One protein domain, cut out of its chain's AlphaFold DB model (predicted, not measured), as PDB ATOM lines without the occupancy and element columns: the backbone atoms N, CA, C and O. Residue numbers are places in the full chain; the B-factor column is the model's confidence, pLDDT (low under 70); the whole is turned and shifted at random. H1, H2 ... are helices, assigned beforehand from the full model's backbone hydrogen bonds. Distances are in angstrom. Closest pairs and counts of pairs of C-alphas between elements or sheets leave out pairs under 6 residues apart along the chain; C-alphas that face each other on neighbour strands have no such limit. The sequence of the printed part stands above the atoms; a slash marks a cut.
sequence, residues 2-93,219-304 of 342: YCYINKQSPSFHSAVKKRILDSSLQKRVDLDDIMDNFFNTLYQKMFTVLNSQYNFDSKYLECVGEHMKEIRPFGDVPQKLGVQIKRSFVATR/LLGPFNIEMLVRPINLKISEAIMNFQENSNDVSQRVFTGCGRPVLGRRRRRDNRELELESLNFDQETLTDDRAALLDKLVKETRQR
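This is residues 2 to 93 and 219 to 304 of the 342 residues of an uncharacterized protein of Frieseomelitta varia (UniProt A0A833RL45). A long helix, H3, runs through the middle of an elongated helical body, with H2 and H6 packed on part of it and H8 overlapping one end of H6. H4, H5 and H9 gather about the later part of H3, H11 is an arm that adds to the length at the opposite end, and the long unnamed stretch 258 to 275 swings out from H9 and back to H10, which packs on H2. The 178 printed residues hold eleven named helices, H1 to H11 in order, and no named strand; the class is all helix. The whole is only just compact, close to loose, with a radius of gyration of the C-alphas of 18.7 A and spans of 68 by 32 by 28 A.

Start at H3, residues 31 to 50, a hub that touches three helices. With residues 31 to 38 it touches H2, residues 9 to 24, as a helical hairpin at a shallow tilt of 22 degrees, closest at C-alphas 24 and 31, 7.1 A apart. With residues 31 to 39 it touches H6, residues 77 to 93, opposite ways at a shallow tilt of 29 degrees; C-alphas 35 and 82 are closest, at 6.2 A. With residues 40 to 44 it touches H4, residues 58 to 66, at a steep tilt of 56 degrees, closest at C-alphas 40 and 65, 5.5 A apart. H6 also touches H8, residues 232 to 245, at a shallow tilt of 20 degrees, opposite ways; C-alphas 77 and 239 are closest, at 5.9 A. Helix packing is mostly aligned: of the 4 pairs of helices that touch and are given a tilt, H2 and H3, H3 and H6, H6 and H8, and H3 and H4, 3 are at a shallow tilt. H6 touches H7, residues 225 to 229, closest at C-alphas 88 and 225, 6.1 A apart. H2 touches H10, residues 276 to 279, closest at C-alphas 15 and 279, 6.1 A apart. H9, residues 247 to 257, is close to but not clearly touching H5, residues 68 to 71, with C-alphas 71 and 250 closest at 6.7 A. H11, residues 288 to 304, is close to but not clearly touching H7, with C-alphas 226 and 291 closest at 6.1 A. H1, residues 2 to 7, is near H8. Every O i to N i+4 pair is within hydrogen-bond range in the helices, but for H5 and H10, too short for one.

Find C-alpha 31 at (139.293, 194.707, 149.976); from there H3 runs 28.3 A to C-alpha 50 at (148.145, 197.433, 123.235). H2 is 22.5 A long, H6 24.1 A and H8 19.9 A. H11 runs 25.0 A and ends at C-alpha 304, (150.547, 178.899, 174.763).

Look for the farthest C-alphas at Arg 265 and Arg 304, 68.6 A apart. Residues 94 to 218 are not printed, and C-alphas 93 and 219 are 10.5 A apart across this cut. The link from H9 to H10 is long, with 18 residues; within it residues 262 to 263 pair antiparallel with residues 54 to 55. The model's pLDDT is under 70 at residues 2 to 30, 225 to 234 and 265 to 291.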
ATOM      1  N   TYR A   2     156.656 190.412 125.323       37.00
ATOM      2  CA  TYR A   2     156.963 189.833 126.647       37.00
ATOM      3  C   TYR A   2     158.154 190.504 127.363       37.00
ATOM      4  O   TYR A   2     158.010 190.951 128.493       37.00
ATOM      5  N   CYS A   3     159.295 190.696 126.687       36.69
ATOM      6  CA  CYS A   3     160.457 191.372 127.289       36.69
ATOM      7  C   CYS A   3     160.272 192.868 127.586       36.69
ATOM      8  O   CYS A   3     161.051 193.389 128.368       36.69
ATOM      9  N   TYR A   4     159.316 193.572 126.969       43.09
ATOM     10  CA  TYR A   4     159.155 195.024 127.162       43.09
ATOM     11  C   TYR A   4     158.269 195.312 128.381       43.09
ATOM     12  O   TYR A   4     158.628 196.124 129.219       43.09
ATOM     13  N   ILE A   5     157.184 194.545 128.547       45.12
ATOM     14  CA  ILE A   5     156.318 194.624 129.733       45.12
ATOM     15  C   ILE A   5     157.035 194.054 130.967       45.12
ATOM     16  O   ILE A   5     156.950 194.644 132.033       45.12
ATOM     17  N   ASN A   6     157.817 192.974 130.819       40.50
ATOM     18  CA  ASN A   6     158.555 192.371 131.936       40.50
ATOM     19  C   ASN A   6     159.814 193.183 132.332       40.50
ATOM     20  O   ASN A   6     160.126 193.280 133.516       40.50
ATOM     21  N   LYS A   7     160.495 193.865 131.384       40.19
ATOM     22  CA  LYS A   7     161.599 194.805 131.704       40.19
ATOM     23  C   LYS A   7     161.143 196.017 132.515       40.19
ATOM     24  O   LYS A   7     161.930 196.531 133.299       40.19
ATOM     25  N   GLN A   8     159.899 196.460 132.335       42.78
ATOM     26  CA  GLN A   8     159.320 197.591 133.066       42.78
ATOM     27  C   GLN A   8     158.831 197.217 134.482       42.78
ATOM     28  O   GLN A   8     158.420 198.093 135.236       42.78
ATOM     29  N   SER A   9     158.811 195.926 134.837       46.69
ATOM     30  CA  SER A   9     157.925 195.411 135.889       46.69
ATOM     31  C   SER A   9     158.495 195.196 137.305       46.69
ATOM     32  O   SER A   9     157.691 194.870 138.173       46.69
ATOM     33  N   PRO A  10     159.787 195.381 137.661       46.69
ATOM     34  CA  PRO A  10     160.187 195.288 139.074       46.69
ATOM     35  C   PRO A  10     159.497 196.348 139.952       46.69
ATOM     36  O   PRO A  10     159.009 196.040 141.041       46.69
ATOM     37  N   SER A  11     159.392 197.580 139.446       49.12
ATOM     38  CA  SER A  11     158.706 198.701 140.102       49.12
ATOM     39  C   SER A  11     157.192 198.496 140.146       49.12
ATOM     40  O   SER A  11     156.575 198.723 141.184       49.12
ATOM     41  N   PHE A  12     156.600 197.974 139.066       51.28
ATOM     42  CA  PHE A  12     155.178 197.628 139.010       51.28
ATOM     43  C   PHE A  12     154.811 196.579 140.066       51.28
ATOM     44  O   PHE A  12     153.946 196.826 140.902       51.28
ATOM     45  N   HIS A  13     155.514 195.442 140.093       52.59
ATOM     46  CA  HIS A  13     155.290 194.374 141.071       52.59
ATOM     47  C   HIS A  13     155.442 194.862 142.522       52.59
ATOM     48  O   HIS A  13     154.626 194.519 143.382       52.59
ATOM     49  N   SER A  14     156.446 195.704 142.789       51.78
ATOM     50  CA  SER A  14     156.680 196.300 144.111       51.78
ATOM     51  C   SER A  14     155.560 197.264 144.531       51.78
ATOM     52  O   SER A  14     155.047 197.173 145.647       51.78
ATOM     53  N   ALA A  15     155.103 198.132 143.623       53.47
ATOM     54  CA  ALA A  15     154.028 199.086 143.885       53.47
ATOM     55  C   ALA A  15     152.673 198.404 144.126       53.47
ATOM     56  O   ALA A  15     151.914 198.813 145.006       53.47
ATOM     57  N   VAL A  16     152.382 197.330 143.383       56.06
ATOM     58  CA  VAL A  16     151.175 196.513 143.582       56.06
ATOM     59  C   VAL A  16     151.196 195.876 144.969       56.06
ATOM     60  O   VAL A  16     150.227 195.983 145.721       56.06
ATOM     61  N   LYS A  17     152.329 195.267 145.336       57.28
ATOM     62  CA  LYS A  17     152.540 194.648 146.646       57.28
ATOM     63  C   LYS A  17     152.347 195.666 147.773       57.28
ATOM     64  O   LYS A  17     151.594 195.386 148.701       57.28
ATOM     65  N   LYS A  18     152.949 196.857 147.671       58.84
ATOM     66  CA  LYS A  18     152.820 197.905 148.694       58.84
ATOM     67  C   LYS A  18     151.395 198.445 148.805       58.84
ATOM     68  O   LYS A  18     150.876 198.531 149.907       58.84
ATOM     69  N   ARG A  19     150.704 198.715 147.693       58.38
ATOM     70  CA  ARG A  19     149.330 199.249 147.731       58.38
ATOM     71  C   ARG A  19     148.325 198.250 148.307       58.38
ATOM     72  O   ARG A  19     147.420 198.662 149.027       58.38
ATOM     73  N   ILE A  20     148.502 196.953 148.050       55.47
ATOM     74  CA  ILE A  20     147.709 195.880 148.675       55.47
ATOM     75  C   ILE A  20     147.991 195.799 150.188       55.47
ATOM     76  O   ILE A  20     147.069 195.595 150.975       55.47
ATOM     77  N   LEU A  21     149.241 195.995 150.617       57.59
ATOM     78  CA  LEU A  21     149.638 195.957 152.032       57.59
ATOM     79  C   LEU A  21     149.221 197.217 152.816       57.59
ATOM     80  O   LEU A  21     148.700 197.101 153.919       57.59
ATOM     81  N   ASP A  22     149.375 198.412 152.249       54.84
ATOM     82  CA  ASP A  22     149.039 199.678 152.917       54.84
ATOM     83  C   ASP A  22     147.521 199.843 153.090       54.84
ATOM     84  O   ASP A  22     147.035 200.284 154.133       54.84
ATOM     85  N   SER A  23     146.749 199.437 152.080       48.72
ATOM     86  CA  SER A  23     145.285 199.538 152.099       48.72
ATOM     87  C   SER A  23     144.614 198.484 152.987       48.72
ATOM     88  O   SER A  23     143.538 198.727 153.532       48.72
ATOM     89  N   SER A  24     145.273 197.346 153.210       48.41
ATOM     90  CA  SER A  24     144.797 196.290 154.110       48.41
ATOM     91  C   SER A  24     145.084 196.561 155.595       48.41
ATOM     92  O   SER A  24     144.463 195.945 156.463       48.41
ATOM     93  N   LEU A  25     145.954 197.531 155.906       50.62
ATOM     94  CA  LEU A  25     146.185 198.038 157.264       50.62
ATOM     95  C   LEU A  25     145.133 199.076 157.707       50.62
ATOM     96  O   LEU A  25     144.957 199.310 158.907       50.62
ATOM     97  N   GLN A  26     144.386 199.680 156.775       49.56
ATOM     98  CA  GLN A  26     143.302 200.608 157.102       49.56
ATOM     99  C   GLN A  26     142.009 199.849 157.432       49.56
ATOM    100  O   GLN A  26     141.365 199.243 156.583       49.56
ATOM    101  N   LYS A  27     141.599 199.932 158.705       44.50
ATOM    102  CA  LYS A  27     140.492 199.204 159.367       44.50
ATOM    103  C   LYS A  27     139.081 199.315 158.738       44.50
ATOM    104  O   LYS A  27     138.127 198.845 159.360       44.50
ATOM    105  N   ARG A  28     138.898 199.926 157.562       45.12
ATOM    106  CA  ARG A  28     137.572 200.229 156.988       45.12
ATOM    107  C   ARG A  28     137.461 200.211 155.458       45.12
ATOM    108  O   ARG A  28     136.461 200.702 154.951       45.12
ATOM    109  N   VAL A  29     138.437 199.682 154.727       55.91
ATOM    110  CA  VAL A  29     138.355 199.644 153.258       55.91
ATOM    111  C   VAL A  29     137.913 198.252 152.808       55.91
ATOM    112  O   VAL A  29     138.466 197.255 153.277       55.91
ATOM    113  N   ASP A  30     136.889 198.176 151.952       67.31
ATOM    114  CA  ASP A  30     136.493 196.913 151.332       67.31
ATOM    115  C   ASP A  30     137.639 196.444 150.431       67.31
ATOM    116  O   ASP A  30     138.050 197.126 149.489       67.31
ATOM    117  N   LEU A  31     138.215 195.290 150.764       71.81
ATOM    118  CA  LEU A  31     139.293 194.707 149.976       71.81
ATOM    119  C   LEU A  31     138.826 194.411 148.545       71.81
ATOM    120  O   LEU A  31     139.640 194.464 147.625       71.81
ATOM    121  N   ASP A  32     137.532 194.144 148.360       77.00
ATOM    122  CA  ASP A  32     136.960 193.922 147.038       77.00
ATOM    123  C   ASP A  32     137.065 195.211 146.194       77.00
ATOM    124  O   ASP A  32     137.551 195.155 145.065       77.00
ATOM    125  N   ASP A  33     136.777 196.385 146.774       80.12
ATOM    126  CA  ASP A  33     136.922 197.685 146.099       80.12
ATOM    127  C   ASP A  33     138.384 198.016 145.773       80.12
ATOM    128  O   ASP A  33     138.692 198.561 144.710       80.12
ATOM    129  N   ILE A  34     139.321 197.699 146.673       76.81
ATOM    130  CA  ILE A  34     140.758 197.914 146.437       76.81
ATOM    131  C   ILE A  34     141.225 197.098 145.233       76.81
ATOM    132  O   ILE A  34     141.927 197.614 144.358       76.81
ATOM    133  N   MET A  35     140.847 195.821 145.201       79.19
ATOM    134  CA  MET A  35     141.239 194.899 144.143       79.19
ATOM    135  C   MET A  35     140.593 195.283 142.811       79.19
ATOM    136  O   MET A  35     141.288 195.319 141.792       79.19
ATOM    137  N   ASP A  36     139.313 195.652 142.821       83.50
ATOM    138  CA  ASP A  36     138.603 196.148 141.643       83.50
ATOM    139  C   ASP A  36     139.275 197.410 141.082       83.50
ATOM    140  O   ASP A  36     139.606 197.460 139.896       83.50
ATOM    141  N   ASN A  37     139.572 198.402 141.927       83.38
ATOM    142  CA  ASN A  37     140.239 199.640 141.512       83.38
ATOM    143  C   ASN A  37     141.650 199.395 140.960       83.38
ATOM    144  O   ASN A  37     142.061 200.012 139.969       83.38
ATOM    145  N   PHE A  38     142.400 198.485 141.586       82.44
ATOM    146  CA  PHE A  38     143.735 198.104 141.143       82.44
ATOM    147  C   PHE A  38     143.707 197.488 139.735       82.44
ATOM    148  O   PHE A  38     144.407 197.965 138.837       82.44
ATOM    149  N   PHE A  39     142.873 196.466 139.517       86.06
ATOM    150  CA  PHE A  39     142.789 195.803 138.217       86.06
ATOM    151  C   PHE A  39     142.131 196.682 137.149       86.06
ATOM    152  O   PHE A  39     142.527 196.597 135.990       86.06
ATOM    153  N   ASN A  40     141.214 197.580 137.514       88.25
ATOM    154  CA  ASN A  40     140.643 198.552 136.582       88.25
ATOM    155  C   ASN A  40     141.714 199.531 136.079       88.25
ATOM    156  O   ASN A  40     141.897 199.705 134.873       88.25
ATOM    157  N   THR A  41     142.529 200.067 136.991       84.00
ATOM    158  CA  THR A  41     143.668 200.922 136.625       84.00
ATOM    159  C   THR A  41     144.651 200.176 135.716       84.00
ATOM    160  O   THR A  41     145.102 200.715 134.703       84.00
ATOM    161  N   LEU A  42     144.967 198.919 136.050       83.12
ATOM    162  CA  LEU A  42     145.843 198.077 135.238       83.12
ATOM    163  C   LEU A  42     145.261 197.834 133.841       83.12
ATOM    164  O   LEU A  42     145.981 197.947 132.851       83.12
ATOM    165  N   TYR A  43     143.962 197.553 133.751       88.38
ATOM    166  CA  TYR A  43     143.271 197.327 132.489       88.38
ATOM    167  C   TYR A  43     143.365 198.539 131.566       88.38
ATOM    168  O   TYR A  43     143.809 198.396 130.427       88.38
ATOM    169  N   GLN A  44     143.048 199.734 132.070       87.25
ATOM    170  CA  GLN A  44     143.134 200.970 131.290       87.25
ATOM    171  C   GLN A  44     144.552 201.195 130.745       87.25
ATOM    172  O   GLN A  44     144.727 201.511 129.568       87.25
ATOM    173  N   LYS A  45     145.589 200.984 131.568       82.75
ATOM    174  CA  LYS A  45     146.991 201.144 131.145       82.75
ATOM    175  C   LYS A  45     147.428 200.075 130.142       82.75
ATOM    176  O   LYS A  45     148.118 200.389 129.179       82.75
ATOM    177  N   MET A  46     147.027 198.822 130.322       82.44
ATOM    178  CA  MET A  46     147.352 197.760 129.365       82.44
ATOM    179  C   MET A  46     146.642 197.960 128.025       82.44
ATOM    180  O   MET A  46     147.230 197.708 126.972       82.44
ATOM    181  N   PHE A  47     145.411 198.467 128.057       86.56
ATOM    182  CA  PHE A  47     144.631 198.767 126.866       86.56
ATOM    183  C   PHE A  47     145.286 199.849 125.999       86.56
ATOM    184  O   PHE A  47     145.380 199.674 124.783       86.56
ATOM    185  N   THR A  48     145.801 200.928 126.604       83.88
ATOM    186  CA  THR A  48     146.493 201.998 125.861       83.88
ATOM    187  C   THR A  48     147.805 201.522 125.243       83.88
ATOM    188  O   THR A  48     148.113 201.885 124.110       83.88
ATOM    189  N   VAL A  49     148.561 200.674 125.948       80.38
ATOM    190  CA  VAL A  49     149.814 200.094 125.437       80.38
ATOM    191  C   VAL A  49     149.545 199.187 124.237       80.38
ATOM    192  O   VAL A  49     150.249 199.271 123.228       80.38
ATOM    193  N   LEU A  50     148.516 198.338 124.321       81.44
ATOM    194  CA  LEU A  50     148.145 197.433 123.235       81.44
ATOM    195  C   LEU A  50     147.630 198.199 122.007       81.44
ATOM    196  O   LEU A  50     148.007 197.895 120.877       81.44
ATOM    197  N   ASN A  51     146.818 199.232 122.232       84.00
ATOM    198  CA  ASN A  51     146.177 200.024 121.188       84.00
ATOM    199  C   ASN A  51     146.864 201.382 120.954       84.00
ATOM    200  O   ASN A  51     146.203 202.373 120.656       84.00
ATOM    201  N   SER A  52     148.197 201.424 121.031       84.25
ATOM    202  CA  SER A  52     149.011 202.654 120.914       84.25
ATOM    203  C   SER A  52     148.834 203.458 119.614       84.25
ATOM    204  O   SER A  52     149.237 204.617 119.535       84.25
ATOM    205  N   GLN A  53     148.238 202.857 118.584       81.56
ATOM    206  CA  GLN A  53     147.896 203.518 117.323       81.56
ATOM    207  C   GLN A  53     146.686 204.462 117.426       81.56
ATOM    208  O   GLN A  53     146.458 205.261 116.519       81.56
ATOM    209  N   TYR A  54     145.913 204.376 118.507       86.00
ATOM    210  CA  TYR A  54     144.750 205.214 118.774       86.00
ATOM    211  C   TYR A  54     145.043 206.212 119.896       86.00
ATOM    212  O   TYR A  54     145.864 205.958 120.777       86.00
ATOM    213  N   ASN A  55     144.350 207.349 119.867       84.56
ATOM    214  CA  ASN A  55     144.359 208.300 120.971       84.56
ATOM    215  C   ASN A  55     143.142 208.062 121.870       84.56
ATOM    216  O   ASN A  55     142.018 207.963 121.381       84.56
ATOM    217  N   PHE A  56     143.384 208.027 123.179       88.19
ATOM    218  CA  PHE A  56     142.367 207.828 124.208       88.19
ATOM    219  C   PHE A  56     142.324 209.044 125.129       88.19
ATOM    220  O   PHE A  56     143.365 209.468 125.636       88.19
ATOM    221  N   ASP A  57     141.139 209.609 125.334       88.00
ATOM    222  CA  ASP A  57     140.898 210.638 126.342       88.00
ATOM    223  C   ASP A  57     140.486 210.001 127.685       88.00
ATOM    224  O   ASP A  57     140.253 208.794 127.787       88.00
ATOM    225  N   SER A  58     140.410 210.815 128.742       88.50
ATOM    226  CA  SER A  58     140.027 210.335 130.082       88.50
ATOM    227  C   SER A  58     138.641 209.686 130.091       88.50
ATOM    228  O   SER A  58     138.442 208.688 130.775       88.50
ATOM    229  N   LYS A  59     137.697 210.242 129.324       90.94
ATOM    230  CA  LYS A  59     136.308 209.778 129.277       90.94
ATOM    231  C   LYS A  59     136.190 208.412 128.602       90.94
ATOM    232  O   LYS A  59     135.443 207.557 129.062       90.94
ATOM    233  N   TYR A  60     136.955 208.179 127.536       91.38
ATOM    234  CA  TYR A  60     137.010 206.870 126.903       91.38
ATOM    235  C   TYR A  60     137.621 205.829 127.846       91.38
ATOM    236  O   TYR A  60     137.095 204.726 127.942       91.38
ATOM    237  N   LEU A  61     138.688 206.167 128.580       90.62
ATOM    238  CA  LEU A  61     139.310 205.248 129.545       90.62
ATOM    239  C   LEU A  61     138.403 204.909 130.736       90.62
ATOM    240  O   LEU A  61     138.453 203.778 131.217       90.62
ATOM    241  N   GLU A  62     137.548 205.837 131.164       92.06
ATOM    242  CA  GLU A  62     136.494 205.570 132.148       92.06
ATOM    243  C   GLU A  62     135.496 204.527 131.615       92.06
ATOM    244  O   GLU A  62     135.291 203.506 132.269       92.06
ATOM    245  N   CYS A  63     135.010 204.691 130.376       93.38
ATOM    246  CA  CYS A  63     134.161 203.696 129.704       93.38
ATOM    247  C   CYS A  63     134.852 202.327 129.561       93.38
ATOM    248  O   CYS A  63     134.247 201.286 129.821       93.38
ATOM    249  N   VAL A  64     136.145 202.300 129.199       93.19
ATOM    250  CA  VAL A  64     136.922 201.046 129.179       93.19
ATOM    251  C   VAL A  64     136.879 200.387 130.557       93.19
ATOM    252  O   VAL A  64     136.611 199.191 130.655       93.19
ATOM    253  N   GLY A  65     137.097 201.158 131.622       91.75
ATOM    254  CA  GLY A  65     137.022 200.674 132.996       91.75
ATOM    255  C   GLY A  65     135.658 200.082 133.371       91.75
ATOM    256  O   GLY A  65     135.619 199.031 134.012       91.75
ATOM    257  N   GLU A  66     134.554 200.702 132.953       92.25
ATOM    258  CA  GLU A  66     133.187 200.228 133.231       92.25
ATOM    259  C   GLU A  66     132.919 198.832 132.645       92.25
ATOM    260  O   GLU A  66     132.332 197.975 133.312       92.25
ATOM    261  N   HIS A  67     133.442 198.539 131.451       91.00
ATOM    262  CA  HIS A  67     133.277 197.231 130.805       91.00
ATOM    263  C   HIS A  67     134.218 196.132 131.328       91.00
ATOM    264  O   HIS A  67     134.111 194.971 130.914       91.00
ATOM    265  N   MET A  68     135.129 196.435 132.260       90.44
ATOM    266  CA  MET A  68     136.098 195.455 132.766       90.44
ATOM    267  C   MET A  68     135.421 194.213 133.370       90.44
ATOM    268  O   MET A  68     135.866 193.089 133.125       90.44
ATOM    269  N   LYS A  69     134.352 194.403 134.159       88.44
ATOM    270  CA  LYS A  69     133.671 193.311 134.883       88.44
ATOM    271  C   LYS A  69     132.995 192.317 133.939       88.44
ATOM    272  O   LYS A  69     132.978 191.119 134.220       88.44
ATOM    273  N   GLU A  70     132.482 192.798 132.813       89.81
ATOM    274  CA  GLU A  70     131.822 191.970 131.801       89.81
ATOM    275  C   GLU A  70     132.841 191.254 130.912       89.81
ATOM    276  O   GLU A  70     132.723 190.049 130.678       89.81
ATOM    277  N   ILE A  71     133.874 191.977 130.462       90.75
ATOM    278  CA  ILE A  71     134.892 191.462 129.538       90.75
ATOM    279  C   ILE A  71     135.852 190.489 130.238       90.75
ATOM    280  O   ILE A  71     136.335 189.553 129.606       90.75
ATOM    281  N   ARG A  72     136.124 190.687 131.537       91.62
ATOM    282  CA  ARG A  72     137.088 189.910 132.342       91.62
ATOM    283  C   ARG A  72     138.421 189.693 131.614       91.62
ATOM    284  O   ARG A  72     138.852 188.557 131.414       91.62
ATOM    285  N   PRO A  73     139.123 190.780 131.255       89.31
ATOM    286  CA  PRO A  73     140.286 190.709 130.377       89.31
ATOM    287  C   PRO A  73     141.499 190.018 131.034       89.31
ATOM    288  O   PRO A  73     142.432 189.624 130.347       89.31
ATOM    289  N   PHE A  74     141.471 189.816 132.356       90.44
ATOM    290  CA  PHE A  74     142.482 189.080 133.129       90.44
ATOM    291  C   PHE A  74     142.044 187.661 133.529       90.44
ATOM    292  O   PHE A  74     142.724 186.998 134.317       90.44
ATOM    293  N   GLY A  75     140.900 187.192 133.026       89.94
ATOM    294  CA  GLY A  75     140.302 185.923 133.428       89.94
ATOM    295  C   GLY A  75     139.810 185.945 134.877       89.94
ATOM    296  O   GLY A  75     139.216 186.921 135.339       89.94
ATOM    297  N   ASP A  76     140.049 184.855 135.602       89.25
ATOM    298  CA  ASP A  76     139.629 184.666 136.994       89.25
ATOM    299  C   ASP A  76     140.687 185.098 138.027       89.25
ATOM    300  O   ASP A  76     140.443 185.022 139.236       89.25
ATOM    301  N   VAL A  77     141.845 185.589 137.569       87.38
ATOM    302  CA  VAL A  77     142.958 186.000 138.433       87.38
ATOM    303  C   VAL A  77     142.548 187.075 139.446       87.38
ATOM    304  O   VAL A  77     142.811 186.853 140.632       87.38
ATOM    305  N   PRO A  78     141.876 188.188 139.067       85.75
ATOM    306  CA  PRO A  78     141.473 189.215 140.031       85.75
ATOM    307  C   PRO A  78     140.599 188.659 141.157       85.75
ATOM    308  O   PRO A  78     140.835 188.940 142.331       85.75
ATOM    309  N   GLN A  79     139.641 187.795 140.807       86.00
ATOM    310  CA  GLN A  79     138.708 187.197 141.757       86.00
ATOM    311  C   GLN A  79     139.407 186.198 142.687       86.00
ATOM    312  O   GLN A  79     139.235 186.256 143.904       86.00
ATOM    313  N   LYS A  80     140.222 185.289 142.135       84.56
ATOM    314  CA  LYS A  80     140.972 184.301 142.928       84.56
ATOM    315  C   LYS A  80     141.953 184.979 143.879       84.56
ATOM    316  O   LYS A  80     142.005 184.611 145.053       84.56
ATOM    317  N   LEU A  81     142.690 185.977 143.389       81.06
ATOM    318  CA  LEU A  81     143.649 186.730 144.188       81.06
ATOM    319  C   LEU A  81     142.943 187.534 145.289       81.06
ATOM    320  O   LEU A  81     143.350 187.457 146.446       81.06
ATOM    321  N   GLY A  82     141.842 188.221 144.966       80.25
ATOM    322  CA  GLY A  82     141.040 188.959 145.945       80.25
ATOM    323  C   GLY A  82     140.508 188.062 147.065       80.25
ATOM    324  O   GLY A  82     140.722 188.351 148.241       80.25
ATOM    325  N   VAL A  83     139.914 186.910 146.727       82.75
ATOM    326  CA  VAL A  83     139.406 185.942 147.719       82.75
ATOM    327  C   VAL A  83     140.519 185.416 148.625       82.75
ATOM    328  O   VAL A  83     140.316 185.270 149.832       82.75
ATOM    329  N   GLN A  84     141.686 185.111 148.065       78.44
ATOM    330  CA  GLN A  84     142.826 184.616 148.832       78.44
ATOM    331  C   GLN A  84     143.342 185.661 149.830       78.44
ATOM    332  O   GLN A  84     143.482 185.352 151.016       78.44
ATOM    333  N   ILE A  85     143.538 186.902 149.378       77.75
ATOM    334  CA  ILE A  85     143.963 188.021 150.228       77.75
ATOM    335  C   ILE A  85     142.912 188.278 151.315       77.75
ATOM    336  O   ILE A  85     143.250 188.332 152.498       77.75
ATOM    337  N   LYS A  86     141.622 188.301 150.955       77.94
ATOM    338  CA  LYS A  86     140.509 188.493 151.898       77.94
ATOM    339  C   LYS A  86     140.533 187.467 153.019       77.94
ATOM    340  O   LYS A  86     140.420 187.826 154.186       77.94
ATOM    341  N   ARG A  87     140.719 186.191 152.681       80.75
ATOM    342  CA  ARG A  87     140.764 185.099 153.662       80.75
ATOM    343  C   ARG A  87     141.950 185.215 154.619       80.75
ATOM    344  O   ARG A  87     141.768 184.961 155.805       80.75
ATOM    345  N   SER A  88     143.120 185.640 154.140       80.75
ATOM    346  CA  SER A  88     144.304 185.870 154.986       80.75
ATOM    347  C   SER A  88     144.124 187.025 155.965       80.75
ATOM    348  O   SER A  88     144.384 186.866 157.161       80.75
ATOM    349  N   PHE A  89     143.578 188.153 155.507       76.44
ATOM    350  CA  PHE A  89     143.303 189.285 156.393       76.44
ATOM    351  C   PHE A  89     142.192 188.991 157.393       76.44
ATOM    352  O   PHE A  89     142.335 189.318 158.570       76.44
ATOM    353  N   VAL A  90     141.113 188.336 156.956       77.56
ATOM    354  CA  VAL A  90     140.042 187.904 157.860       77.56
ATOM    355  C   VAL A  90     140.605 186.957 158.917       77.56
ATOM    356  O   VAL A  90     140.388 187.205 160.096       77.56
ATOM    357  N   ALA A  91     141.391 185.944 158.541       80.38
ATOM    358  CA  ALA A  91     142.000 185.030 159.507       80.38
ATOM    359  C   ALA A  91     142.929 185.760 160.494       80.38
ATOM    360  O   ALA A  91     142.824 185.553 161.700       80.38
ATOM    361  N   THR A  92     143.787 186.664 160.009       81.62
ATOM    362  CA  THR A  92     144.727 187.421 160.859       81.62
ATOM    363  C   THR A  92     143.977 188.308 161.850       81.62
ATOM    364  O   THR A  92     144.283 188.329 163.043       81.62
ATOM    365  N   ARG A  93     142.951 189.015 161.365       78.06
ATOM    366  CA  ARG A  93     142.096 189.866 162.188       78.06
ATOM    367  C   ARG A  93     141.345 189.048 163.232       78.06
ATOM    368  O   ARG A  93     141.373 189.424 164.399       78.06
ATOM    369  N   LEU A 219     146.203 180.306 159.174       81.94
ATOM    370  CA  LEU A 219     147.296 181.271 159.043       81.94
ATOM    371  C   LEU A 219     148.638 180.606 158.739       81.94
ATOM    372  O   LEU A 219     149.403 181.148 157.958       81.94
ATOM    373  N   LEU A 220     148.903 179.429 159.304       82.62
ATOM    374  CA  LEU A 220     150.130 178.670 159.045       82.62
ATOM    375  C   LEU A 220     150.086 177.879 157.730       82.62
ATOM    376  O   LEU A 220     151.129 177.461 157.235       82.62
ATOM    377  N   GLY A 221     148.895 177.651 157.175       82.06
ATOM    378  CA  GLY A 221     148.693 176.900 155.940       82.06
ATOM    379  C   GLY A 221     148.183 177.771 154.785       82.06
ATOM    380  O   GLY A 221     148.924 178.599 154.255       82.06
ATOM    381  N   PRO A 222     146.928 177.576 154.336       73.06
ATOM    382  CA  PRO A 222     146.430 178.115 153.068       73.06
ATOM    383  C   PRO A 222     146.256 179.636 153.041       73.06
ATOM    384  O   PRO A 222     146.135 180.208 151.959       73.06
ATOM    385  N   PHE A 223     146.185 180.288 154.203       75.50
ATOM    386  CA  PHE A 223     145.990 181.732 154.323       75.50
ATOM    387  C   PHE A 223     147.223 182.437 154.892       75.50
ATOM    388  O   PHE A 223     147.114 183.580 155.341       75.50
ATOM    389  N   ASN A 224     148.387 181.783 154.853       71.56
ATOM    390  CA  ASN A 224     149.650 182.426 155.170       71.56
ATOM    391  C   ASN A 224     149.887 183.591 154.200       71.56
ATOM    392  O   ASN A 224     149.874 183.412 152.980       71.56
ATOM    393  N   ILE A 225     150.096 184.791 154.743       66.75
ATOM    394  CA  ILE A 225     150.347 185.994 153.946       66.75
ATOM    395  C   ILE A 225     151.602 185.838 153.072       66.75
ATOM    396  O   ILE A 225     151.650 186.362 151.963       66.75
ATOM    397  N   GLU A 226     152.584 185.047 153.502       63.00
ATOM    398  CA  GLU A 226     153.790 184.731 152.739       63.00
ATOM    399  C   GLU A 226     153.484 183.902 151.482       63.00
ATOM    400  O   GLU A 226     153.973 184.207 150.390       63.00
ATOM    401  N   MET A 227     152.589 182.918 151.617       60.72
ATOM    402  CA  MET A 227     152.088 182.103 150.506       60.72
ATOM    403  C   MET A 227     151.252 182.913 149.511       60.72
ATOM    404  O   MET A 227     151.042 182.459 148.391       60.72
ATOM    405  N   LEU A 228     150.798 184.111 149.886       62.00
ATOM    406  CA  LEU A 228     150.135 185.053 148.984       62.00
ATOM    407  C   LEU A 228     151.133 186.015 148.349       62.00
ATOM    408  O   LEU A 228     151.106 186.233 147.143       62.00
ATOM    409  N   VAL A 229     152.060 186.551 149.137       60.94
ATOM    410  CA  VAL A 229     153.007 187.573 148.691       60.94
ATOM    411  C   VAL A 229     154.069 187.022 147.736       60.94
ATOM    412  O   VAL A 229     154.435 187.719 146.788       60.94
ATOM    413  N   ARG A 230     154.549 185.786 147.935       59.06
ATOM    414  CA  ARG A 230     155.544 185.163 147.040       59.06
ATOM    415  C   ARG A 230     155.008 184.931 145.610       59.06
ATOM    416  O   ARG A 230     155.697 185.319 144.667       59.06
ATOM    417  N   PRO A 231     153.803 184.365 145.389       62.81
ATOM    418  CA  PRO A 231     153.289 184.117 144.040       62.81
ATOM    419  C   PRO A 231     152.511 185.281 143.409       62.81
ATOM    420  O   PRO A 231     152.117 185.143 142.251       62.81
ATOM    421  N   ILE A 232     152.294 186.419 144.086       67.81
ATOM    422  CA  ILE A 232     151.590 187.577 143.486       67.81
ATOM    423  C   ILE A 232     152.209 187.969 142.139       67.81
ATOM    424  O   ILE A 232     151.481 188.216 141.181       67.81
ATOM    425  N   ASN A 233     153.538 187.950 142.017       63.16
ATOM    426  CA  ASN A 233     154.211 188.304 140.764       63.16
ATOM    427  C   ASN A 233     153.907 187.310 139.635       63.16
ATOM    428  O   ASN A 233     153.697 187.717 138.490       63.16
ATOM    429  N   LEU A 234     153.818 186.018 139.963       69.06
ATOM    430  CA  LEU A 234     153.446 184.964 139.018       69.06
ATOM    431  C   LEU A 234     151.973 185.091 138.612       69.06
ATOM    432  O   LEU A 234     151.657 184.984 137.432       69.06
ATOM    433  N   LYS A 235     151.085 185.406 139.564       73.62
ATOM    434  CA  LYS A 235     149.651 185.628 139.317       73.62
ATOM    435  C   LYS A 235     149.394 186.862 138.459       73.62
ATOM    436  O   LYS A 235     148.594 186.814 137.535       73.62
ATOM    437  N   ILE A 236     150.103 187.958 138.714       74.25
ATOM    438  CA  ILE A 236     150.054 189.155 137.865       74.25
ATOM    439  C   ILE A 236     150.570 188.830 136.459       74.25
ATOM    440  O   ILE A 236     149.966 189.251 135.478       74.25
ATOM    441  N   SER A 237     151.648 188.051 136.347       74.25
ATOM    442  CA  SER A 237     152.160 187.616 135.043       74.25
ATOM    443  C   SER A 237     151.133 186.763 134.290       74.25
ATOM    444  O   SER A 237     150.903 187.004 133.112       74.25
ATOM    445  N   GLU A 238     150.450 185.834 134.967       78.81
ATOM    446  CA  GLU A 238     149.332 185.044 134.426       78.81
ATOM    447  C   GLU A 238     148.178 185.932 133.938       78.81
ATOM    448  O   GLU A 238     147.716 185.774 132.813       78.81
ATOM    449  N   ALA A 239     147.769 186.932 134.727       81.88
ATOM    450  CA  ALA A 239     146.761 187.907 134.307       81.88
ATOM    451  C   ALA A 239     147.182 188.651 133.031       81.88
ATOM    452  O   ALA A 239     146.381 188.818 132.112       81.88
ATOM    453  N   ILE A 240     148.445 189.071 132.954       78.50
ATOM    454  CA  ILE A 240     148.984 189.758 131.778       78.50
ATOM    455  C   ILE A 240     149.014 188.825 130.560       78.50
ATOM    456  O   ILE A 240     148.694 189.276 129.460       78.50
ATOM    457  N   MET A 241     149.356 187.545 130.734       77.31
ATOM    458  CA  MET A 241     149.314 186.552 129.653       77.31
ATOM    459  C   MET A 241     147.884 186.362 129.133       77.31
ATOM    460  O   MET A 241     147.656 186.526 127.935       77.31
ATOM    461  N   ASN A 242     146.910 186.168 130.029       84.12
ATOM    462  CA  ASN A 242     145.490 186.052 129.675       84.12
ATOM    463  C   ASN A 242     144.990 187.275 128.885       84.12
ATOM    464  O   ASN A 242     144.255 187.141 127.904       84.12
ATOM    465  N   PHE A 243     145.415 188.477 129.291       84.44
ATOM    466  CA  PHE A 243     145.084 189.715 128.588       84.44
ATOM    467  C   PHE A 243     145.642 189.740 127.168       84.44
ATOM    468  O   PHE A 243     144.965 190.161 126.233       84.44
ATOM    469  N   GLN A 244     146.898 189.328 127.006       80.69
ATOM    470  CA  GLN A 244     147.578 189.347 125.716       80.69
ATOM    471  C   GLN A 244     146.969 188.337 124.743       80.69
ATOM    472  O   GLN A 244     146.765 188.680 123.578       80.69
ATOM    473  N   GLU A 245     146.626 187.143 125.221       85.75
ATOM    474  CA  GLU A 245     145.975 186.101 124.421       85.75
ATOM    475  C   GLU A 245     144.605 186.552 123.900       85.75
ATOM    476  O   GLU A 245     144.305 186.386 122.717       85.75
ATOM    477  N   ASN A 246     143.815 187.225 124.741       86.75
ATOM    478  CA  ASN A 246     142.468 187.690 124.389       86.75
ATOM    479  C   ASN A 246     142.422 189.138 123.873       86.75
ATOM    480  O   ASN A 246     141.348 189.705 123.675       86.75
ATOM    481  N   SER A 247     143.577 189.757 123.639       84.75
ATOM    482  CA  SER A 247     143.708 191.201 123.404       84.75
ATOM    483  C   SER A 247     142.894 191.747 122.223       84.75
ATOM    484  O   SER A 247     142.348 192.854 122.295       84.75
ATOM    485  N   ASN A 248     142.770 190.961 121.151       87.25
ATOM    486  CA  ASN A 248     141.960 191.307 119.985       87.25
ATOM    487  C   ASN A 248     140.457 191.298 120.309       87.25
ATOM    488  O   ASN A 248     139.765 192.254 119.967       87.25
ATOM    489  N   ASP A 249     139.964 190.263 120.997       90.69
ATOM    490  CA  ASP A 249     138.553 190.157 121.407       90.69
ATOM    491  C   ASP A 249     138.194 191.265 122.405       90.69
ATOM    492  O   ASP A 249     137.215 191.988 122.220       90.69
ATOM    493  N   VAL A 250     139.062 191.490 123.398       91.25
ATOM    494  CA  VAL A 250     138.938 192.596 124.357       91.25
ATOM    495  C   VAL A 250     138.818 193.935 123.626       91.25
ATOM    496  O   VAL A 250     137.920 194.718 123.927       91.25
ATOM    497  N   SER A 251     139.676 194.198 122.636       91.06
ATOM    498  CA  SER A 251     139.636 195.459 121.883       91.06
ATOM    499  C   SER A 251     138.357 195.611 121.062       91.06
ATOM    500  O   SER A 251     137.760 196.683 121.072       91.06
ATOM    501  N   GLN A 252     137.881 194.547 120.409       91.50
ATOM    502  CA  GLN A 252     136.633 194.592 119.638       91.50
ATOM    503  C   GLN A 252     135.404 194.823 120.521       91.50
ATOM    504  O   GLN A 252     134.540 195.632 120.173       91.50
ATOM    505  N   ARG A 253     135.328 194.166 121.683       92.19
ATOM    506  CA  ARG A 253     134.229 194.368 122.638       92.19
ATOM    507  C   ARG A 253     134.210 195.791 123.176       92.19
ATOM    508  O   ARG A 253     133.153 196.414 123.184       92.19
ATOM    509  N   VAL A 254     135.375 196.342 123.519       93.25
ATOM    510  CA  VAL A 254     135.491 197.748 123.930       93.25
ATOM    511  C   VAL A 254     135.081 198.692 122.802       93.25
ATOM    512  O   VAL A 254     134.339 199.632 123.052       93.25
ATOM    513  N   PHE A 255     135.491 198.448 121.555       93.38
ATOM    514  CA  PHE A 255     135.074 199.289 120.422       93.38
ATOM    515  C   PHE A 255     133.576 199.211 120.132       93.38
ATOM    516  O   PHE A 255     133.010 200.150 119.576       93.38
ATOM    517  N   THR A 256     132.938 198.103 120.500       92.00
ATOM    518  CA  THR A 256     131.491 197.925 120.372       92.00
ATOM    519  C   THR A 256     130.743 198.656 121.489       92.00
ATOM    520  O   THR A 256     129.720 199.272 121.211       92.00
ATOM    521  N   GLY A 257     131.256 198.632 122.724       90.62
ATOM    522  CA  GLY A 257     130.644 199.306 123.879       90.62
ATOM    523  C   GLY A 257     130.915 200.815 123.941       90.62
ATOM    524  O   GLY A 257     129.987 201.606 124.060       90.62
ATOM    525  N   CYS A 258     132.177 201.221 123.791       91.06
ATOM    526  CA  CYS A 258     132.632 202.613 123.921       91.06
ATOM    527  C   CYS A 258     132.747 203.363 122.581       91.06
ATOM    528  O   CYS A 258     132.996 204.569 122.566       91.06
ATOM    529  N   GLY A 259     132.585 202.670 121.451       90.50
ATOM    530  CA  GLY A 259     132.788 203.221 120.109       90.50
ATOM    531  C   GLY A 259     134.235 203.112 119.615       90.50
ATOM    532  O   GLY A 259     135.163 202.826 120.369       90.50
ATOM    533  N   ARG A 260     134.454 203.320 118.310       87.88
ATOM    534  CA  ARG A 260     135.804 203.256 117.727       87.88
ATOM    535  C   ARG A 260     136.597 204.538 118.030       87.88
ATOM    536  O   ARG A 260     136.133 205.619 117.666       87.88
ATOM    537  N   PRO A 261     137.794 204.435 118.629       86.81
ATOM    538  CA  PRO A 261     138.622 205.586 118.972       86.81
ATOM    539  C   PRO A 261     139.274 206.213 117.731       86.81
ATOM    540  O   PRO A 261     139.423 205.584 116.680       86.81
ATOM    541  N   VAL A 262     139.698 207.469 117.861       84.38
ATOM    542  CA  VAL A 262     140.332 208.216 116.766       84.38
ATOM    543  C   VAL A 262     141.766 207.727 116.563       84.38
ATOM    544  O   VAL A 262     142.537 207.605 117.519       84.38
ATOM    545  N   LEU A 263     142.144 207.463 115.309       83.69
ATOM    546  CA  LEU A 263     143.518 207.107 114.951       83.69
ATOM    547  C   LEU A 263     144.472 208.239 115.352       83.69
ATOM    548  O   LEU A 263     144.293 209.400 114.972       83.69
ATOM    549  N   GLY A 264     145.503 207.896 116.118       71.06
ATOM    550  CA  GLY A 264     146.552 208.829 116.488       71.06
ATOM    551  C   GLY A 264     147.364 209.229 115.259       71.06
ATOM    552  O   GLY A 264     147.723 208.396 114.425       71.06
ATOM    553  N   ARG A 265     147.705 210.518 115.131       62.72
ATOM    554  CA  ARG A 265     148.732 210.937 114.165       62.72
ATOM    555  C   ARG A 265     150.026 210.214 114.528       62.72
ATOM    556  O   ARG A 265     150.455 210.307 115.673       62.72
ATOM    557  N   ARG A 266     150.620 209.514 113.554       49.72
ATOM    558  CA  ARG A 266     151.842 208.697 113.656       49.72
ATOM    559  C   ARG A 266     152.958 209.473 114.375       49.72
ATOM    560  O   ARG A 266     153.773 210.134 113.738       49.72
ATOM    561  N   ARG A 267     152.993 209.429 115.709       51.16
ATOM    562  CA  ARG A 267     154.128 209.929 116.480       51.16
ATOM    563  C   ARG A 267     155.263 208.948 116.225       51.16
ATOM    564  O   ARG A 267     155.106 207.744 116.424       51.16
ATOM    565  N   ARG A 268     156.384 209.469 115.715       46.56
ATOM    566  CA  ARG A 268     157.679 208.776 115.673       46.56
ATOM    567  C   ARG A 268     157.834 208.070 117.015       46.56
ATOM    568  O   ARG A 268     157.643 208.749 118.017       46.56
ATOM    569  N   ARG A 269     158.059 206.748 116.996       44.59
ATOM    570  CA  ARG A 269     158.166 205.858 118.164       44.59
ATOM    571  C   ARG A 269     159.046 206.523 119.216       44.59
ATOM    572  O   ARG A 269     160.265 206.395 119.167       44.59
ATOM    573  N   ASP A 270     158.417 207.300 120.083       38.34
ATOM    574  CA  ASP A 270     159.092 207.928 121.190       38.34
ATOM    575  C   ASP A 270     159.331 206.773 122.136       38.34
ATOM    576  O   ASP A 270     158.402 206.031 122.474       38.34
ATOM    577  N   ASN A 271     160.589 206.555 122.480       39.50
ATOM    578  CA  ASN A 271     161.004 205.539 123.430       39.50
ATOM    579  C   ASN A 271     160.631 206.039 124.839       39.50
ATOM    580  O   ASN A 271     161.462 206.021 125.739       39.50
ATOM    581  N   ARG A 272     159.396 206.550 124.995       41.66
ATOM    582  CA  ARG A 272     158.745 206.856 126.258       41.66
ATOM    583  C   ARG A 272     158.589 205.523 126.954       41.66
ATOM    584  O   ARG A 272     157.589 204.822 126.811       41.66
ATOM    585  N   GLU A 273     159.664 205.163 127.639       39.16
ATOM    586  CA  GLU A 273     159.619 204.443 128.890       39.16
ATOM    587  C   GLU A 273     158.308 204.835 129.568       39.16
ATOM    588  O   GLU A 273     158.019 206.025 129.711       39.16
ATOM    589  N   LEU A 274     157.436 203.856 129.822       45.53
ATOM    590  CA  LEU A 274     156.221 204.104 130.586       45.53
ATOM    591  C   LEU A 274     156.662 204.887 131.825       45.53
ATOM    592  O   LEU A 274     157.393 204.323 132.637       45.53
ATOM    593  N   GLU A 275     156.271 206.161 131.943       39.78
ATOM    594  CA  GLU A 275     156.422 206.945 133.170       39.78
ATOM    595  C   GLU A 275     155.517 206.289 134.223       39.78
ATOM    596  O   GLU A 275     154.405 206.715 134.537       39.78
ATOM    597  N   LEU A 276     156.003 205.165 134.742       42.09
ATOM    598  CA  LEU A 276     155.542 204.491 135.938       42.09
ATOM    599  C   LEU A 276     156.093 205.219 137.180       42.09
ATOM    600  O   LEU A 276     156.048 204.681 138.278       42.09
ATOM    601  N   GLU A 277     156.612 206.443 137.023       35.94
ATOM    602  CA  GLU A 277     157.098 207.315 138.100       35.94
ATOM    603  C   GLU A 277     155.978 207.759 139.052       35.94
ATOM    604  O   GLU A 277     156.239 208.109 140.199       35.94
ATOM    605  N   SER A 278     154.708 207.668 138.637       33.81
ATOM    606  CA  SER A 278     153.567 207.955 139.526       33.81
ATOM    607  C   SER A 278     153.288 206.866 140.573       33.81
ATOM    608  O   SER A 278     152.395 207.026 141.402       33.81
ATOM    609  N   LEU A 279     154.059 205.773 140.575       41.44
ATOM    610  CA  LEU A 279     154.066 204.775 141.645       41.44
ATOM    611  C   LEU A 279     155.401 204.804 142.408       41.44
ATOM    612  O   LEU A 279     155.949 203.753 142.732       41.44
ATOM    613  N   ASN A 280     155.933 205.996 142.703       30.73
ATOM    614  CA  ASN A 280     156.995 206.146 143.698       30.73
ATOM    615  C   ASN A 280     156.440 205.788 145.079       30.73
ATOM    616  O   ASN A 280     155.843 206.590 145.789       30.73
ATOM    617  N   PHE A 281     156.601 204.519 145.410       41.69
ATOM    618  CA  PHE A 281     156.182 203.910 146.647       41.69
ATOM    619  C   PHE A 281     157.454 203.394 147.305       41.69
ATOM    620  O   PHE A 281     158.009 202.398 146.847       41.69
ATOM    621  N   ASP A 282     157.915 204.097 148.349       37.66
ATOM    622  CA  ASP A 282     159.169 203.802 149.056       37.66
ATOM    623  C   ASP A 282     159.370 202.300 149.244       37.66
ATOM    624  O   ASP A 282     158.500 201.596 149.774       37.66
ATOM    625  N   GLN A 283     160.502 201.832 148.739       39.28
ATOM    626  CA  GLN A 283     160.851 200.436 148.590       39.28
ATOM    627  C   GLN A 283     161.291 199.850 149.935       39.28
ATOM    628  O   GLN A 283     162.472 199.646 150.179       39.28
ATOM    629  N   GLU A 284     160.335 199.529 150.805       41.50
ATOM    630  CA  GLU A 284     160.561 198.514 151.835       41.50
ATOM    631  C   GLU A 284     160.171 197.157 151.252       41.50
ATOM    632  O   GLU A 284     159.012 196.737 151.260       41.50
ATOM    633  N   THR A 285     161.155 196.439 150.715       45.59
ATOM    634  CA  THR A 285     161.011 194.996 150.536       45.59
ATOM    635  C   THR A 285     160.678 194.408 151.902       45.59
ATOM    636  O   THR A 285     161.512 194.472 152.801       45.59
ATOM    637  N   LEU A 286     159.473 193.848 152.071       48.50
ATOM    638  CA  LEU A 286     159.203 192.902 153.156       48.50
ATOM    639  C   LEU A 286     160.325 191.862 153.112       48.50
ATOM    640  O   LEU A 286     160.352 191.041 152.191       48.50
ATOM    641  N   THR A 287     161.286 191.979 154.024       53.12
ATOM    642  CA  THR A 287     162.393 191.041 154.124       53.12
ATOM    643  C   THR A 287     161.808 189.692 154.516       53.12
ATOM    644  O   THR A 287     160.855 189.625 155.297       53.12
ATOM    645  N   ASP A 288     162.356 188.628 153.935       56.62
ATOM    646  CA  ASP A 288     162.010 187.225 154.206       56.62
ATOM    647  C   ASP A 288     161.895 186.951 155.728       56.62
ATOM    648  O   ASP A 288     161.021 186.226 156.203       56.62
ATOM    649  N   ASP A 289     162.690 187.683 156.513       63.03
ATOM    650  CA  ASP A 289     162.749 187.646 157.973       63.03
ATOM    651  C   ASP A 289     161.446 188.050 158.688       63.03
ATOM    652  O   ASP A 289     161.111 187.477 159.726       63.03
ATOM    653  N   ARG A 290     160.683 189.030 158.171       67.56
ATOM    654  CA  ARG A 290     159.449 189.512 158.835       67.56
ATOM    655  C   ARG A 290     158.304 188.501 158.718       67.56
ATOM    656  O   ARG A 290     157.492 188.395 159.636       67.56
ATOM    657  N   ALA A 291     158.243 187.764 157.610       65.06
ATOM    658  CA  ALA A 291     157.245 186.716 157.405       65.06
ATOM    659  C   ALA A 291     157.545 185.491 158.284       65.06
ATOM    660  O   ALA A 291     156.677 185.041 159.032       65.06
ATOM    661  N   ALA A 292     158.811 185.061 158.323       72.31
ATOM    662  CA  ALA A 292     159.266 183.995 159.212       72.31
ATOM    663  C   ALA A 292     159.034 184.322 160.703       72.31
ATOM    664  O   ALA A 292     158.688 183.443 161.499       72.31
ATOM    665  N   LEU A 293     159.181 185.596 161.089       80.69
ATOM    666  CA  LEU A 293     158.869 186.067 162.438       80.69
ATOM    667  C   LEU A 293     157.374 185.924 162.770       80.69
ATOM    668  O   LEU A 293     157.044 185.465 163.865       80.69
ATOM    669  N   LEU A 294     156.477 186.289 161.848       80.00
ATOM    670  CA  LEU A 294     155.030 186.155 162.044       80.00
ATOM    671  C   LEU A 294     154.630 184.686 162.231       80.00
ATOM    672  O   LEU A 294     153.900 184.363 163.166       80.00
ATOM    673  N   ASP A 295     155.167 183.792 161.405       82.69
ATOM    674  CA  ASP A 295     154.932 182.352 161.516       82.69
ATOM    675  C   ASP A 295     155.378 181.795 162.870       82.69
ATOM    676  O   ASP A 295     154.659 181.016 163.506       82.69
ATOM    677  N   LYS A 296     156.560 182.210 163.341       86.94
ATOM    678  CA  LYS A 296     157.067 181.834 164.664       86.94
ATOM    679  C   LYS A 296     156.140 182.336 165.774       86.94
ATOM    680  O   LYS A 296     155.765 181.552 166.644       86.94
ATOM    681  N   LEU A 297     155.713 183.597 165.710       89.00
ATOM    682  CA  LEU A 297     154.799 184.196 166.689       89.00
ATOM    683  C   LEU A 297     153.445 183.481 166.736       89.00
ATOM    684  O   LEU A 297     152.938 183.197 167.823       89.00
ATOM    685  N   VAL A 298     152.866 183.152 165.578       88.19
ATOM    686  CA  VAL A 298     151.595 182.418 165.501       88.19
ATOM    687  C   VAL A 298     151.749 181.024 166.111       88.19
ATOM    688  O   VAL A 298     150.897 180.620 166.902       88.19
ATOM    689  N   LYS A 299     152.844 180.304 165.824       88.12
ATOM    690  CA  LYS A 299     153.123 178.979 166.415       88.12
ATOM    691  C   LYS A 299     153.285 179.038 167.932       88.12
ATOM    692  O   LYS A 299     152.666 178.241 168.635       88.12
ATOM    693  N   GLU A 300     154.082 179.976 168.440       90.19
ATOM    694  CA  GLU A 300     154.304 180.141 169.880       90.19
ATOM    695  C   GLU A 300     153.011 180.513 170.609       90.19
ATOM    696  O   GLU A 300     152.685 179.928 171.641       90.19
ATOM    697  N   THR A 301     152.238 181.446 170.052       89.69
ATOM    698  CA  THR A 301     150.963 181.872 170.639       89.69
ATOM    699  C   THR A 301     149.955 180.732 170.642       89.69
ATOM    700  O   THR A 301     149.332 180.460 171.664       89.69
ATOM    701  N   ARG A 302     149.839 180.009 169.522       86.88
ATOM    702  CA  ARG A 302     148.997 178.817 169.402       86.88
ATOM    703  C   ARG A 302     149.346 177.780 170.467       86.88
ATOM    704  O   ARG A 302     148.448 177.225 171.095       86.88
ATOM    705  N   GLN A 303     150.636 177.538 170.692       88.75
ATOM    706  CA  GLN A 303     151.067 176.594 171.715       88.75
ATOM    707  C   GLN A 303     150.692 177.068 173.120       88.75
ATOM    708  O   GLN A 303     150.080 176.311 173.861       88.75
ATOM    709  N   ARG A 304     150.936 178.338 173.456       88.75
ATOM    710  CA  ARG A 304     150.547 178.899 174.763       88.75
ATOM    711  C   ARG A 304     149.040 178.835 175.013       88.75
ATOM    712  O   ARG A 304     148.617 178.545 176.126       88.75
TER     713      ARG A 304